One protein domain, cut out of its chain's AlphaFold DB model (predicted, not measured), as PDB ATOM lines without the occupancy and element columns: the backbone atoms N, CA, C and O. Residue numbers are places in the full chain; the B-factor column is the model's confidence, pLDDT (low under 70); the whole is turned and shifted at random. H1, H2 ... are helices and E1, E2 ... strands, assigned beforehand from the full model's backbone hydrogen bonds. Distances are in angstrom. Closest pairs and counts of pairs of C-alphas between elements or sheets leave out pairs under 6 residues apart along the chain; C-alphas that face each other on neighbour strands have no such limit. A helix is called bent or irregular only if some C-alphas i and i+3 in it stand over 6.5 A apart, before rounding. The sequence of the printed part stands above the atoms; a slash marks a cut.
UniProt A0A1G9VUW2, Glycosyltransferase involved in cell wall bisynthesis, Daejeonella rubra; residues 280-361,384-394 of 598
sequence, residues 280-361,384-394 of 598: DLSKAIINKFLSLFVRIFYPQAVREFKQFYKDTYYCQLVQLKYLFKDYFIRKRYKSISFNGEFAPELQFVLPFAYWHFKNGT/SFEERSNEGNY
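This is residues 280 to 361 and 384 to 394 of the 598 residues of the protein "Glycosyltransferase involved in cell wall bisynthesis" of Daejeonella rubra (UniProt A0A1G9VUW2). Picture an open U: helix H2 makes one limb, strand E1 with helix H4 beside it makes the other, and the short helix H3 sits at the closed end, with a gap between the limbs. Helix H1 packs at a slant across the first half of H2, on the side away from the E1 and H4 limb, and residues 384 to 394, after a cut, run past the first residues of H4 near the open end. The printed part has 93 residues, with four named helices and one named strand in the order H1, H2, H3, E1, H4, and its class is mostly helix; E1 pairs with no named strand. The whole is loose, with a radius of gyration of the C-alphas of 15.7 A, and its C-alphas span 40 by 35 by 25 A along their three main axes.

Find C-alpha 280 at (-31.652, -30.552, -3.491); there H1 begins, and it takes in residues 280 to 297, 25.1 A from first to last C-alpha. It is the longest helix by residues, with 18. Read on past the short link to Lys 306, where H2 begins; it covers residues 306 to 320 and measures 22.1 A. Two residues later comes H3, residues 323 to 329, 9.3 A long. Look next at C-alpha 334, at (-45.195, -14.607, -13.759), where E1 begins; it runs over residues 334 to 337. H4 then takes residues 342 to 358, 22.6 A from first to last C-alpha, and ends with C-alpha 358 at (-54.283, -14.170, -22.097). Near residue 349 you will find a kink of 33 degrees in H4. H4 is irregular, but only just: C-alphas 347 and 350 are 7.0 A apart. H3 is neither bent nor irregular, but only just: C-alphas 326 and 329 are 6.5 A apart.

Begin with H1 and H2, the two helices that touch. H1 touches H2 with residues 287 to 295 alone, and their closest C-alphas, those of Leu 290 and Lys 310, are 5.8 A apart. Their lines stand at a steep tilt of 56 degrees, and they run opposite ways. From Leu 320 the chain passes by a tight link into H3; H2 and H3 meet only through their link. H3 touches no helix, and it is only just apart from H4, with a closest C-alpha distance of 8.1 A. Now set E1 beside H4: 3 pairs of C-alphas lie within 8 A, and the closest, those of Ile 336 and Ala 353, are 6.9 A apart. H2 is apart from both E1 and H4, and H1 is apart from H3, E1 and H4. Read the O and N atoms along the helices: in H1 and H2 every O i to N i+4 pair is within hydrogen-bond range, while in H3 2 of 3 and in H4 10 of 13 are.

Look for the two C-alphas farthest apart, those of Gln 300 and Lys 331, at 42.7 A. The centre of H2 lies nearest to the mean of the C-alphas, at 6.3 A, and that of H3 farthest, at 17.7 A. After Thr 361 the numbering jumps: residues 362 to 383 are not printed, and C-alphas 361 and 384 are 21.3 A apart across the cut. The links H2 to H3, H3 to E1 and E1 to H4 are tight, the link H1 to H2 is short, and no link between named elements is long. Read the B-factor column for the model's confidence: the mean pLDDT of the printed part is 89.9, and five residues, 280 to 284, are under 70.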
ATOM      1  N   ASP A 280     -32.270 -29.785  -2.404       47.22
ATOM      2  CA  ASP A 280     -31.652 -30.552  -3.491       47.22
ATOM      3  C   ASP A 280     -31.805 -32.074  -3.317       47.22
ATOM      4  O   ASP A 280     -31.863 -32.817  -4.296       47.22
ATOM      5  N   LEU A 281     -31.994 -32.554  -2.082       41.66
ATOM      6  CA  LEU A 281     -32.287 -33.969  -1.835       41.66
ATOM      7  C   LEU A 281     -33.627 -34.369  -2.472       41.66
ATOM      8  O   LEU A 281     -33.722 -35.413  -3.115       41.66
ATOM      9  N   SER A 282     -34.649 -33.513  -2.364       57.22
ATOM     10  CA  SER A 282     -35.952 -33.755  -2.991       57.22
ATOM     11  C   SER A 282     -35.854 -33.742  -4.519       57.22
ATOM     12  O   SER A 282     -36.408 -34.630  -5.161       57.22
ATOM     13  N   LYS A 283     -35.074 -32.830  -5.116       65.12
ATOM     14  CA  LYS A 283     -34.799 -32.824  -6.564       65.12
ATOM     15  C   LYS A 283     -34.036 -34.064  -7.017       65.12
ATOM     16  O   LYS A 283     -34.377 -34.636  -8.049       65.12
ATOM     17  N   ALA A 284     -33.033 -34.511  -6.266       67.56
ATOM     18  CA  ALA A 284     -32.279 -35.724  -6.569       67.56
ATOM     19  C   ALA A 284     -33.163 -36.980  -6.483       67.56
ATOM     20  O   ALA A 284     -33.086 -37.851  -7.355       67.56
ATOM     21  N   ILE A 285     -34.044 -37.052  -5.479       71.81
ATOM     22  CA  ILE A 285     -35.038 -38.122  -5.326       71.81
ATOM     23  C   ILE A 285     -36.048 -38.084  -6.477       71.81
ATOM     24  O   ILE A 285     -36.249 -39.109  -7.125       71.81
ATOM     25  N   ILE A 286     -36.613 -36.915  -6.798       78.75
ATOM     26  CA  ILE A 286     -37.523 -36.726  -7.938       78.75
ATOM     27  C   ILE A 286     -36.828 -37.144  -9.236       78.75
ATOM     28  O   ILE A 286     -37.392 -37.898 -10.018       78.75
ATOM     29  N   ASN A 287     -35.577 -36.742  -9.456       81.56
ATOM     30  CA  ASN A 287     -34.818 -37.125 -10.642       81.56
ATOM     31  C   ASN A 287     -34.592 -38.637 -10.735       81.56
ATOM     32  O   ASN A 287     -34.720 -39.201 -11.825       81.56
ATOM     33  N   LYS A 288     -34.270 -39.308  -9.622       84.75
ATOM     34  CA  LYS A 288     -34.138 -40.773  -9.580       84.75
ATOM     35  C   LYS A 288     -35.479 -41.446  -9.858       84.75
ATOM     36  O   LYS A 288     -35.526 -42.347 -10.694       84.75
ATOM     37  N   PHE A 289     -36.555 -40.966  -9.235       88.44
ATOM     38  CA  PHE A 289     -37.908 -41.475  -9.438       88.44
ATOM     39  C   PHE A 289     -38.355 -41.313 -10.891       88.44
ATOM     40  O   PHE A 289     -38.728 -42.295 -11.519       88.44
ATOM     41  N   LEU A 290     -38.224 -40.118 -11.472       90.94
ATOM     42  CA  LEU A 290     -38.548 -39.865 -12.875       90.94
ATOM     43  C   LEU A 290     -37.669 -40.691 -13.821       90.94
ATOM     44  O   LEU A 290     -38.146 -41.162 -14.849       90.94
ATOM     45  N   SER A 291     -36.397 -40.920 -13.481       89.44
ATOM     46  CA  SER A 291     -35.534 -41.801 -14.279       89.44
ATOM     47  C   SER A 291     -36.015 -43.253 -14.245       89.44
ATOM     48  O   SER A 291     -35.999 -43.921 -15.279       89.44
ATOM     49  N   LEU A 292     -36.449 -43.747 -13.081       90.19
ATOM     50  CA  LEU A 292     -37.038 -45.078 -12.941       90.19
ATOM     51  C   LEU A 292     -38.378 -45.162 -13.684       90.19
ATOM     52  O   LEU A 292     -38.573 -46.076 -14.477       90.19
ATOM     53  N   PHE A 293     -39.245 -44.164 -13.506       92.50
ATOM     54  CA  PHE A 293     -40.523 -44.028 -14.198       92.50
ATOM     55  C   PHE A 293     -40.340 -44.094 -15.718       92.50
ATOM     56  O   PHE A 293     -40.945 -44.930 -16.380       92.50
ATOM     57  N   VAL A 294     -39.427 -43.295 -16.280       94.56
ATOM     58  CA  VAL A 294     -39.145 -43.320 -17.723       94.56
ATOM     59  C   VAL A 294     -38.613 -44.682 -18.173       94.56
ATOM     60  O   VAL A 294     -38.958 -45.142 -19.255       94.56
ATOM     61  N   ARG A 295     -37.802 -45.369 -17.359       91.94
ATOM     62  CA  ARG A 295     -37.317 -46.718 -17.700       91.94
ATOM     63  C   ARG A 295     -38.436 -47.761 -17.724       91.94
ATOM     64  O   ARG A 295     -38.392 -48.617 -18.600       91.94
ATOM     65  N   ILE A 296     -39.394 -47.672 -16.802       93.69
ATOM     66  CA  ILE A 296     -40.521 -48.608 -16.683       93.69
ATOM     67  C   ILE A 296     -41.557 -48.361 -17.782       93.69
ATOM     68  O   ILE A 296     -41.957 -49.295 -18.467       93.69
ATOM     69  N   PHE A 297     -41.975 -47.107 -17.970       93.69
ATOM     70  CA  PHE A 297     -43.087 -46.762 -18.862       93.69
ATOM     71  C   PHE A 297     -42.657 -46.481 -20.306       93.69
ATOM     72  O   PHE A 297     -43.482 -46.535 -21.214       93.69
ATOM     73  N   TYR A 298     -41.367 -46.221 -20.540       93.69
ATOM     74  CA  TYR A 298     -40.795 -46.035 -21.878       93.69
ATOM     75  C   TYR A 298     -39.580 -46.950 -22.098       93.69
ATOM     76  O   TYR A 298     -38.462 -46.470 -22.343       93.69
ATOM     77  N   PRO A 299     -39.759 -48.285 -22.028       89.06
ATOM     78  CA  PRO A 299     -38.658 -49.227 -22.207       89.06
ATOM     79  C   PRO A 299     -38.050 -49.112 -23.611       89.06
ATOM     80  O   PRO A 299     -36.824 -49.080 -23.724       89.06
ATOM     81  N   GLN A 300     -38.901 -48.913 -24.628       89.06
ATOM     82  CA  GLN A 300     -38.543 -48.804 -26.049       89.06
ATOM     83  C   GLN A 300     -37.950 -47.446 -26.462       89.06
ATOM     84  O   GLN A 300     -37.483 -47.297 -27.589       89.06
ATOM     85  N   ALA A 301     -37.962 -46.433 -25.587       86.94
ATOM     86  CA  ALA A 301     -37.344 -45.152 -25.918       86.94
ATOM     87  C   ALA A 301     -35.823 -45.316 -26.069       86.94
ATOM     88  O   ALA A 301     -35.170 -45.948 -25.231       86.94
ATOM     89  N   VAL A 302     -35.248 -44.709 -27.110       87.75
ATOM     90  CA  VAL A 302     -33.799 -44.734 -27.357       87.75
ATOM     91  C   VAL A 302     -33.078 -44.144 -26.149       87.75
ATOM     92  O   VAL A 302     -33.472 -43.101 -25.620       87.75
ATOM     93  N   ARG A 303     -32.014 -44.815 -25.694       85.25
ATOM     94  CA  ARG A 303     -31.298 -44.470 -24.456       85.25
ATOM     95  C   ARG A 303     -30.874 -43.000 -24.404       85.25
ATOM     96  O   ARG A 303     -30.998 -42.386 -23.347       85.25
ATOM     97  N   GLU A 304     -30.420 -42.458 -25.527       83.62
ATOM     98  CA  GLU A 304     -29.963 -41.070 -25.671       83.62
ATOM     99  C   GLU A 304     -31.094 -40.049 -25.480       83.62
ATOM    100  O   GLU A 304     -30.870 -38.965 -24.950       83.62
ATOM    101  N   PHE A 305     -32.333 -40.420 -25.815       88.06
ATOM    102  CA  PHE A 305     -33.493 -39.533 -25.744       88.06
ATOM    103  C   PHE A 305     -34.281 -39.634 -24.437       88.06
ATOM    104  O   PHE A 305     -35.068 -38.737 -24.138       88.06
ATOM    105  N   LYS A 306     -34.038 -40.657 -23.600       90.12
ATOM    106  CA  LYS A 306     -34.730 -40.831 -22.301       90.12
ATOM    107  C   LYS A 306     -34.611 -39.610 -21.382       90.12
ATOM    108  O   LYS A 306     -35.492 -39.381 -20.554       90.12
ATOM    109  N   GLN A 307     -33.557 -38.808 -21.534       90.00
ATOM    110  CA  GLN A 307     -33.397 -37.567 -20.784       90.00
ATOM    111  C   GLN A 307     -34.518 -36.553 -21.087       90.00
ATOM    112  O   GLN A 307     -35.066 -35.987 -20.149       90.00
ATOM    113  N   PHE A 308     -34.950 -36.404 -22.342       92.88
ATOM    114  CA  PHE A 308     -36.028 -35.474 -22.715       92.88
ATOM    115  C   PHE A 308     -37.419 -35.941 -22.255       92.88
ATOM    116  O   PHE A 308     -38.272 -35.125 -21.900       92.88
ATOM    117  N   TYR A 309     -37.644 -37.259 -22.174       93.88
ATOM    118  CA  TYR A 309     -38.842 -37.813 -21.527       93.88
ATOM    119  C   TYR A 309     -38.873 -37.418 -20.048       93.88
ATOM    120  O   TYR A 309     -39.893 -36.957 -19.542       93.88
ATOM    121  N   LYS A 310     -37.735 -37.556 -19.357       93.88
ATOM    122  CA  LYS A 310     -37.599 -37.155 -17.954       93.88
ATOM    123  C   LYS A 310     -37.843 -35.656 -17.776       93.88
ATOM    124  O   LYS A 310     -38.595 -35.268 -16.885       93.88
ATOM    125  N   ASP A 311     -37.248 -34.839 -18.640       93.25
ATOM    126  CA  ASP A 311     -37.382 -33.381 -18.611       93.25
ATOM    127  C   ASP A 311     -38.836 -32.942 -18.844       93.25
ATOM    128  O   ASP A 311     -39.326 -32.061 -18.139       93.25
ATOM    129  N   THR A 312     -39.573 -33.630 -19.728       94.44
ATOM    130  CA  THR A 312     -41.020 -33.428 -19.917       94.44
ATOM    131  C   THR A 312     -41.787 -33.561 -18.599       94.44
ATOM    132  O   THR A 312     -42.544 -32.660 -18.232       94.44
ATOM    133  N   TYR A 313     -41.584 -34.655 -17.864       93.94
ATOM    134  CA  TYR A 313     -42.278 -34.879 -16.592       93.94
ATOM    135  C   TYR A 313     -41.816 -33.925 -15.496       93.94
ATOM    136  O   TYR A 313     -42.622 -33.470 -14.687       93.94
ATOM    137  N   TYR A 314     -40.534 -33.572 -15.488       93.19
ATOM    138  CA  TYR A 314     -40.015 -32.603 -14.537       93.19
ATOM    139  C   TYR A 314     -40.651 -31.218 -14.738       93.19
ATOM    140  O   TYR A 314     -41.135 -30.632 -13.771       93.19
ATOM    141  N   CYS A 315     -40.751 -30.728 -15.980       93.25
ATOM    142  CA  CYS A 315     -41.480 -29.496 -16.297       93.25
ATOM    143  C   CYS A 315     -42.936 -29.558 -15.809       93.25
ATOM    144  O   CYS A 315     -43.407 -28.619 -15.169       93.25
ATOM    145  N   GLN A 316     -43.644 -30.667 -16.054       93.00
ATOM    146  CA  GLN A 316     -45.026 -30.843 -15.587       93.00
ATOM    147  C   GLN A 316     -45.139 -30.728 -14.061       93.00
ATOM    148  O   GLN A 316     -45.996 -29.992 -13.575       93.00
ATOM    149  N   LEU A 317     -44.247 -31.382 -13.309       91.06
ATOM    150  CA  LEU A 317     -44.208 -31.279 -11.847       91.06
ATOM    151  C   LEU A 317     -43.959 -29.840 -11.383       91.06
ATOM    152  O   LEU A 317     -44.644 -29.354 -10.482       91.06
ATOM    153  N   VAL A 318     -43.025 -29.131 -12.021       91.19
ATOM    154  CA  VAL A 318     -42.750 -27.721 -11.710       91.19
ATOM    155  C   VAL A 318     -43.984 -26.850 -11.963       91.19
ATOM    156  O   VAL A 318     -44.241 -25.937 -11.181       91.19
ATOM    157  N   GLN A 319     -44.795 -27.144 -12.984       92.19
ATOM    158  CA  GLN A 319     -46.019 -26.383 -13.262       92.19
ATOM    159  C   GLN A 319     -47.114 -26.536 -12.199       92.19
ATOM    160  O   GLN A 319     -47.943 -25.627 -12.070       92.19
ATOM    161  N   LEU A 320     -47.119 -27.631 -11.427       88.88
ATOM    162  CA  LEU A 320     -48.139 -27.882 -10.402       88.88
ATOM    163  C   LEU A 320     -48.126 -26.816  -9.299       88.88
ATOM    164  O   LEU A 320     -49.185 -26.409  -8.821       88.88
ATOM    165  N   LYS A 321     -46.947 -26.274  -8.963       90.19
ATOM    166  CA  LYS A 321     -46.796 -25.230  -7.929       90.19
ATOM    167  C   LYS A 321     -47.517 -23.918  -8.271       90.19
ATOM    168  O   LYS A 321     -47.697 -23.064  -7.408       90.19
ATOM    169  N   TYR A 322     -47.915 -23.753  -9.533       91.75
ATOM    170  CA  TYR A 322     -48.582 -22.558 -10.033       91.75
ATOM    171  C   TYR A 322     -50.085 -22.724 -10.241       91.75
ATOM    172  O   TYR A 322     -50.740 -21.722 -10.497       91.75
ATOM    173  N   LEU A 323     -50.654 -23.929 -10.091       90.56
ATOM    174  CA  LEU A 323     -52.074 -24.182 -10.381       90.56
ATOM    175  C   LEU A 323     -53.004 -23.191  -9.675       90.56
ATOM    176  O   LEU A 323     -53.880 -22.600 -10.303       90.56
ATOM    177  N   PHE A 324     -52.769 -22.943  -8.385       89.50
ATOM    178  CA  PHE A 324     -53.598 -22.013  -7.626       89.50
ATOM    179  C   PHE A 324     -53.466 -20.564  -8.123       89.50
ATOM    180  O   PHE A 324     -54.460 -19.861  -8.301       89.50
ATOM    181  N   LYS A 325     -52.235 -20.121  -8.417       91.94
ATOM    182  CA  LYS A 325     -51.978 -18.766  -8.931       91.94
ATOM    183  C   LYS A 325     -52.566 -18.560 -10.327       91.94
ATOM    184  O   LYS A 325     -53.112 -17.497 -10.604       91.94
ATOM    185  N   ASP A 326     -52.477 -19.584 -11.166       93.44
ATOM    186  CA  ASP A 326     -52.862 -19.542 -12.571       93.44
ATOM    187  C   ASP A 326     -54.372 -19.608 -12.785       93.44
ATOM    188  O   ASP A 326     -54.895 -18.890 -13.633       93.44
ATOM    189  N   TYR A 327     -55.079 -20.447 -12.029       92.38
ATOM    190  CA  TYR A 327     -56.501 -20.694 -12.277       92.38
ATOM    191  C   TYR A 327     -57.431 -20.004 -11.274       92.38
ATOM    192  O   TYR A 327     -58.554 -19.682 -11.650       92.38
ATOM    193  N   PHE A 328     -56.970 -19.719 -10.048       91.62
ATOM    194  CA  PHE A 328     -57.819 -19.158  -8.990       91.62
ATOM    195  C   PHE A 328     -57.461 -17.710  -8.633       91.62
ATOM    196  O   PHE A 328     -58.338 -16.855  -8.643       91.62
ATOM    197  N   ILE A 329     -56.186 -17.401  -8.350       92.25
ATOM    198  CA  ILE A 329     -55.788 -16.030  -7.958       92.25
ATOM    199  C   ILE A 329     -55.794 -15.074  -9.160       92.25
ATOM    200  O   ILE A 329     -56.259 -13.943  -9.034       92.25
ATOM    201  N   ARG A 330     -55.212 -15.494 -10.293       89.81
ATOM    202  CA  ARG A 330     -55.110 -14.728 -11.553       89.81
ATOM    203  C   ARG A 330     -54.560 -13.295 -11.431       89.81
ATOM    204  O   ARG A 330     -54.858 -12.432 -12.248       89.81
ATOM    205  N   LYS A 331     -53.711 -13.032 -10.434       94.12
ATOM    206  CA  LYS A 331     -52.939 -11.779 -10.336       94.12
ATOM    207  C   LYS A 331     -51.657 -11.878 -11.161       94.12
ATOM    208  O   LYS A 331     -51.125 -12.973 -11.330       94.12
ATOM    209  N   ARG A 332     -51.127 -10.745 -11.629       96.00
ATOM    210  CA  ARG A 332     -49.813 -10.704 -12.287       96.00
ATOM    211  C   ARG A 332     -48.727 -11.140 -11.312       96.00
ATOM    212  O   ARG A 332     -48.643 -10.624 -10.200       96.00
ATOM    213  N   TYR A 333     -47.950 -12.135 -11.715       96.12
ATOM    214  CA  TYR A 333     -46.840 -12.653 -10.911       96.12
ATOM    215  C   TYR A 333     -45.753 -13.320 -11.758       96.12
ATOM    216  O   TYR A 333     -44.635 -13.523 -11.280       96.12
ATOM    217  N   LYS A 334     -46.090 -13.772 -12.973       96.50
ATOM    218  CA  LYS A 334     -45.195 -14.607 -13.759       96.50
ATOM    219  C   LYS A 334     -44.215 -13.724 -14.524       96.50
ATOM    220  O   LYS A 334     -44.576 -13.112 -15.525       96.50
ATOM    221  N   SER A 335     -42.973 -13.708 -14.056       96.81
ATOM    222  CA  SER A 335     -41.820 -13.211 -14.807       96.81
ATOM    223  C   SER A 335     -41.210 -14.367 -15.597       96.81
ATOM    224  O   SER A 335     -40.834 -15.384 -15.007       96.81
ATOM    225  N   ILE A 336     -41.104 -14.227 -16.917       97.00
ATOM    226  CA  ILE A 336     -40.540 -15.254 -17.803       97.00
ATOM    227  C   ILE A 336     -39.231 -14.726 -18.374       97.00
ATOM    228  O   ILE A 336     -39.229 -13.726 -19.077       97.00
ATOM    229  N   SER A 337     -38.126 -15.394 -18.055       95.81
ATOM    230  CA  SER A 337     -36.788 -15.035 -18.524       95.81
ATOM    231  C   SER A 337     -36.198 -16.186 -19.323       95.81
ATOM    232  O   SER A 337     -36.223 -17.325 -18.851       95.81
ATOM    233  N   PHE A 338     -35.655 -15.909 -20.506       95.94
ATOM    234  CA  PHE A 338     -35.078 -16.937 -21.365       95.94
ATOM    235  C   PHE A 338     -33.937 -16.389 -22.224       95.94
ATOM    236  O   PHE A 338     -34.084 -15.363 -22.873       95.94
ATOM    237  N   ASN A 339     -32.810 -17.091 -22.242       93.94
ATOM    238  CA  ASN A 339     -31.633 -16.750 -23.045       93.94
ATOM    239  C   ASN A 339     -31.125 -17.959 -23.852       93.94
ATOM    240  O   ASN A 339     -29.940 -18.043 -24.168       93.94
ATOM    241  N   GLY A 340     -31.999 -18.935 -24.112       92.00
ATOM    242  CA  GLY A 340     -31.678 -20.112 -24.914       92.00
ATOM    243  C   GLY A 340     -31.665 -19.837 -26.417       92.00
ATOM    244  O   GLY A 340     -31.762 -18.697 -26.873       92.00
ATOM    245  N   GLU A 341     -31.586 -20.905 -27.199       91.94
ATOM    246  CA  GLU A 341     -31.668 -20.876 -28.657       91.94
ATOM    247  C   GLU A 341     -33.001 -20.302 -29.163       91.94
ATOM    248  O   GLU A 341     -34.037 -20.339 -28.493       91.94
ATOM    249  N   PHE A 342     -32.980 -19.811 -30.402       93.69
ATOM    250  CA  PHE A 342     -34.142 -19.186 -31.032       93.69
ATOM    251  C   PHE A 342     -35.315 -20.159 -31.241       93.69
ATOM    252  O   PHE A 342     -36.463 -19.812 -30.974       93.69
ATOM    253  N   ALA A 343     -35.045 -21.401 -31.663       94.38
ATOM    254  CA  ALA A 343     -36.096 -22.405 -31.869       94.38
ATOM    255  C   ALA A 343     -36.846 -22.759 -30.569       94.38
ATOM    256  O   ALA A 343     -38.067 -22.620 -30.548       94.38
ATOM    257  N   PRO A 344     -36.179 -23.155 -29.469       95.44
ATOM    258  CA  PRO A 344     -36.844 -23.418 -28.191       95.44
ATOM    259  C   PRO A 344     -37.605 -22.212 -27.621       95.44
ATOM    260  O   PRO A 344     -38.662 -22.398 -27.011       95.44
ATOM    261  N   GLU A 345     -37.116 -20.984 -27.841       97.25
ATOM    262  CA  GLU A 345     -37.847 -19.771 -27.459       97.25
ATOM    263  C   GLU A 345     -39.202 -19.703 -28.168       97.25
ATOM    264  O   GLU A 345     -40.247 -19.605 -27.521       97.25
ATOM    265  N   LEU A 346     -39.183 -19.836 -29.495       97.62
ATOM    266  CA  LEU A 346     -40.380 -19.853 -30.323       97.62
ATOM    267  C   LEU A 346     -41.280 -21.059 -30.018       97.62
ATOM    268  O   LEU A 346     -42.497 -20.937 -30.049       97.62
ATOM    269  N   GLN A 347     -40.728 -22.226 -29.704       97.12
ATOM    270  CA  GLN A 347     -41.511 -23.445 -29.483       97.12
ATOM    271  C   GLN A 347     -42.224 -23.466 -28.126       97.12
ATOM    272  O   GLN A 347     -43.356 -23.949 -28.031       97.12
ATOM    273  N   PHE A 348     -41.580 -22.970 -27.066       97.00
ATOM    274  CA  PHE A 348     -42.055 -23.200 -25.695       97.00
ATOM    275  C   PHE A 348     -42.207 -21.942 -24.854       97.00
ATOM    276  O   PHE A 348     -43.070 -21.913 -23.979       97.00
ATOM    277  N   VAL A 349     -41.384 -20.918 -25.076       97.94
ATOM    278  CA  VAL A 349     -41.337 -19.736 -24.204       97.94
ATOM    279  C   VAL A 349     -42.353 -18.705 -24.661       97.94
ATOM    280  O   VAL A 349     -43.186 -18.271 -23.866       97.94
ATOM    281  N   LEU A 350     -42.319 -18.359 -25.944       98.44
ATOM    282  CA  LEU A 350     -43.187 -17.354 -26.537       98.44
ATOM    283  C   LEU A 350     -44.684 -17.729 -26.390       98.44
ATOM    284  O   LEU A 350     -45.435 -16.937 -25.813       98.44
ATOM    285  N   PRO A 351     -45.129 -18.948 -26.754       98.31
ATOM    286  CA  PRO A 351     -46.511 -19.385 -26.523       98.31
ATOM    287  C   PRO A 351     -46.923 -19.479 -25.052       98.31
ATOM    288  O   PRO A 351     -48.089 -19.271 -24.710       98.31
ATOM    289  N   PHE A 352     -45.988 -19.811 -24.158       98.25
ATOM    290  CA  PHE A 352     -46.250 -19.865 -22.720       98.25
ATOM    291  C   PHE A 352     -46.427 -18.462 -22.132       98.25
ATOM    292  O   PHE A 352     -47.340 -18.226 -21.339       98.25
ATOM    293  N   ALA A 353     -45.598 -17.512 -22.566       98.50
ATOM    294  CA  ALA A 353     -45.752 -16.106 -22.224       98.50
ATOM    295  C   ALA A 353     -47.080 -15.553 -22.745       98.50
ATOM    296  O   ALA A 353     -47.799 -14.890 -21.996       98.50
ATOM    297  N   TYR A 354     -47.453 -15.889 -23.982       98.62
ATOM    298  CA  TYR A 354     -48.727 -15.467 -24.553       98.62
ATOM    299  C   TYR A 354     -49.930 -16.080 -23.826       98.62
ATOM    300  O   TYR A 354     -50.919 -15.393 -23.567       98.62
ATOM    301  N   TRP A 355     -49.829 -17.341 -23.399       98.50
ATOM    302  CA  TRP A 355     -50.839 -17.964 -22.544       98.50
ATOM    303  C   TRP A 355     -51.002 -17.210 -21.217       98.50
ATOM    304  O   TRP A 355     -52.121 -16.874 -20.836       98.50
ATOM    305  N   HIS A 356     -49.902 -16.869 -20.537       98.44
ATOM    306  CA  HIS A 356     -49.952 -16.080 -19.300       98.44
ATOM    307  C   HIS A 356     -50.507 -14.666 -19.525       98.44
ATOM    308  O   HIS A 356     -51.205 -14.141 -18.651       98.44
ATOM    309  N   PHE A 357     -50.235 -14.062 -20.685       98.44
ATOM    310  CA  PHE A 357     -50.823 -12.787 -21.095       98.44
ATOM    311  C   PHE A 357     -52.344 -12.900 -21.223       98.44
ATOM    312  O   PHE A 357     -53.065 -12.141 -20.576       98.44
ATOM    313  N   LYS A 358     -52.841 -13.899 -21.965       98.06
ATOM    314  CA  LYS A 358     -54.283 -14.170 -22.097       98.06
ATOM    315  C   LYS A 358     -54.938 -14.525 -20.763       98.06
ATOM    316  O   LYS A 358     -56.074 -14.136 -20.520       98.06
ATOM    317  N   ASN A 359     -54.211 -15.210 -19.887       96.81
ATOM    318  CA  ASN A 359     -54.671 -15.579 -18.552       96.81
ATOM    319  C   ASN A 359     -54.578 -14.423 -17.525       96.81
ATOM    320  O   ASN A 359     -54.952 -14.604 -16.369       96.81
ATOM    321  N   GLY A 360     -54.046 -13.250 -17.897       97.12
ATOM    322  CA  GLY A 360     -53.924 -12.079 -17.014       97.12
ATOM    323  C   GLY A 360     -52.840 -12.180 -15.929       97.12
ATOM    324  O   GLY A 360     -52.767 -11.329 -15.044       97.12
ATOM    325  N   THR A 361     -51.978 -13.196 -15.995       97.75
ATOM    326  CA  THR A 361     -50.976 -13.526 -14.958       97.75
ATOM    327  C   THR A 361     -49.545 -13.141 -15.334       97.75
ATOM    328  O   THR A 361     -48.659 -13.183 -14.472       97.75
ATOM    329  N   SER A 384     -32.464  -8.256 -22.149       92.62
ATOM    330  CA  SER A 384     -31.354  -8.181 -21.179       92.62
ATOM    331  C   SER A 384     -30.172  -9.091 -21.505       92.62
ATOM    332  O   SER A 384     -29.131  -8.983 -20.858       92.62
ATOM    333  N   PHE A 385     -30.318 -10.002 -22.470       89.31
ATOM    334  CA  PHE A 385     -29.251 -10.926 -22.850       89.31
ATOM    335  C   PHE A 385     -28.629 -10.522 -24.190       89.31
ATOM    336  O   PHE A 385     -29.316 -10.419 -25.205       89.31
ATOM    337  N   GLU A 386     -27.314 -10.313 -24.179       84.94
ATOM    338  CA  GLU A 386     -26.515 -10.005 -25.373       84.94
ATOM    339  C   GLU A 386     -26.379 -11.218 -26.304       84.94
ATOM    340  O   GLU A 386     -26.422 -11.080 -27.523       84.94
ATOM    341  N   GLU A 387     -26.272 -12.412 -25.720       80.50
ATOM    342  CA  GLU A 387     -26.006 -13.671 -26.418       80.50
ATOM    343  C   GLU A 387     -27.035 -14.738 -26.017       80.50
ATOM    344  O   GLU A 387     -27.673 -14.659 -24.955       80.50
ATOM    345  N   ARG A 388     -27.194 -15.750 -26.872       86.62
ATOM    346  CA  ARG A 388     -27.964 -16.972 -26.596       86.62
ATOM    347  C   ARG A 388     -27.026 -18.102 -26.177       86.62
ATOM    348  O   ARG A 388     -25.876 -18.128 -26.600       86.62
ATOM    349  N   SER A 389     -27.500 -19.047 -25.363       82.12
ATOM    350  CA  SER A 389     -26.684 -20.195 -24.939       82.12
ATOM    351  C   SER A 389     -27.450 -21.515 -24.897       82.12
ATOM    352  O   SER A 389     -28.643 -21.559 -24.588       82.12
ATOM    353  N   ASN A 390     -26.734 -22.618 -25.122       79.94
ATOM    354  CA  ASN A 390     -27.282 -23.968 -24.985       79.94
ATOM    355  C   ASN A 390     -27.862 -24.245 -23.585       79.94
ATOM    356  O   ASN A 390     -28.867 -24.944 -23.434       79.94
ATOM    357  N   GLU A 391     -27.241 -23.712 -22.529       83.00
ATOM    358  CA  GLU A 391     -27.720 -23.865 -21.152       83.00
ATOM    359  C   GLU A 391     -29.039 -23.128 -20.919       83.00
ATOM    360  O   GLU A 391     -29.888 -23.626 -20.175       83.00
ATOM    361  N   GLY A 392     -29.233 -21.987 -21.591       86.06
ATOM    362  CA  GLY A 392     -30.461 -21.195 -21.532       86.06
ATOM    363  C   GLY A 392     -31.704 -21.976 -21.965       86.06
ATOM    364  O   GLY A 392     -32.799 -21.705 -21.473       86.06
ATOM    365  N   ASN A 393     -31.539 -23.016 -22.795       89.12
ATOM    366  CA  ASN A 393     -32.627 -23.908 -23.207       89.12
ATOM    367  C   ASN A 393     -33.280 -24.660 -22.037       89.12
ATOM    368  O   ASN A 393     -34.436 -25.072 -22.133       89.12
ATOM    369  N   TYR A 394     -32.566 -24.855 -20.926       88.75
ATOM    370  CA  TYR A 394     -33.007 -25.692 -19.809       88.75
ATOM    371  C   TYR A 394     -33.717 -24.900 -18.709       88.75
ATOM    372  O   TYR A 394     -33.478 -25.089 -17.512       88.75
TER     373      TYR A 394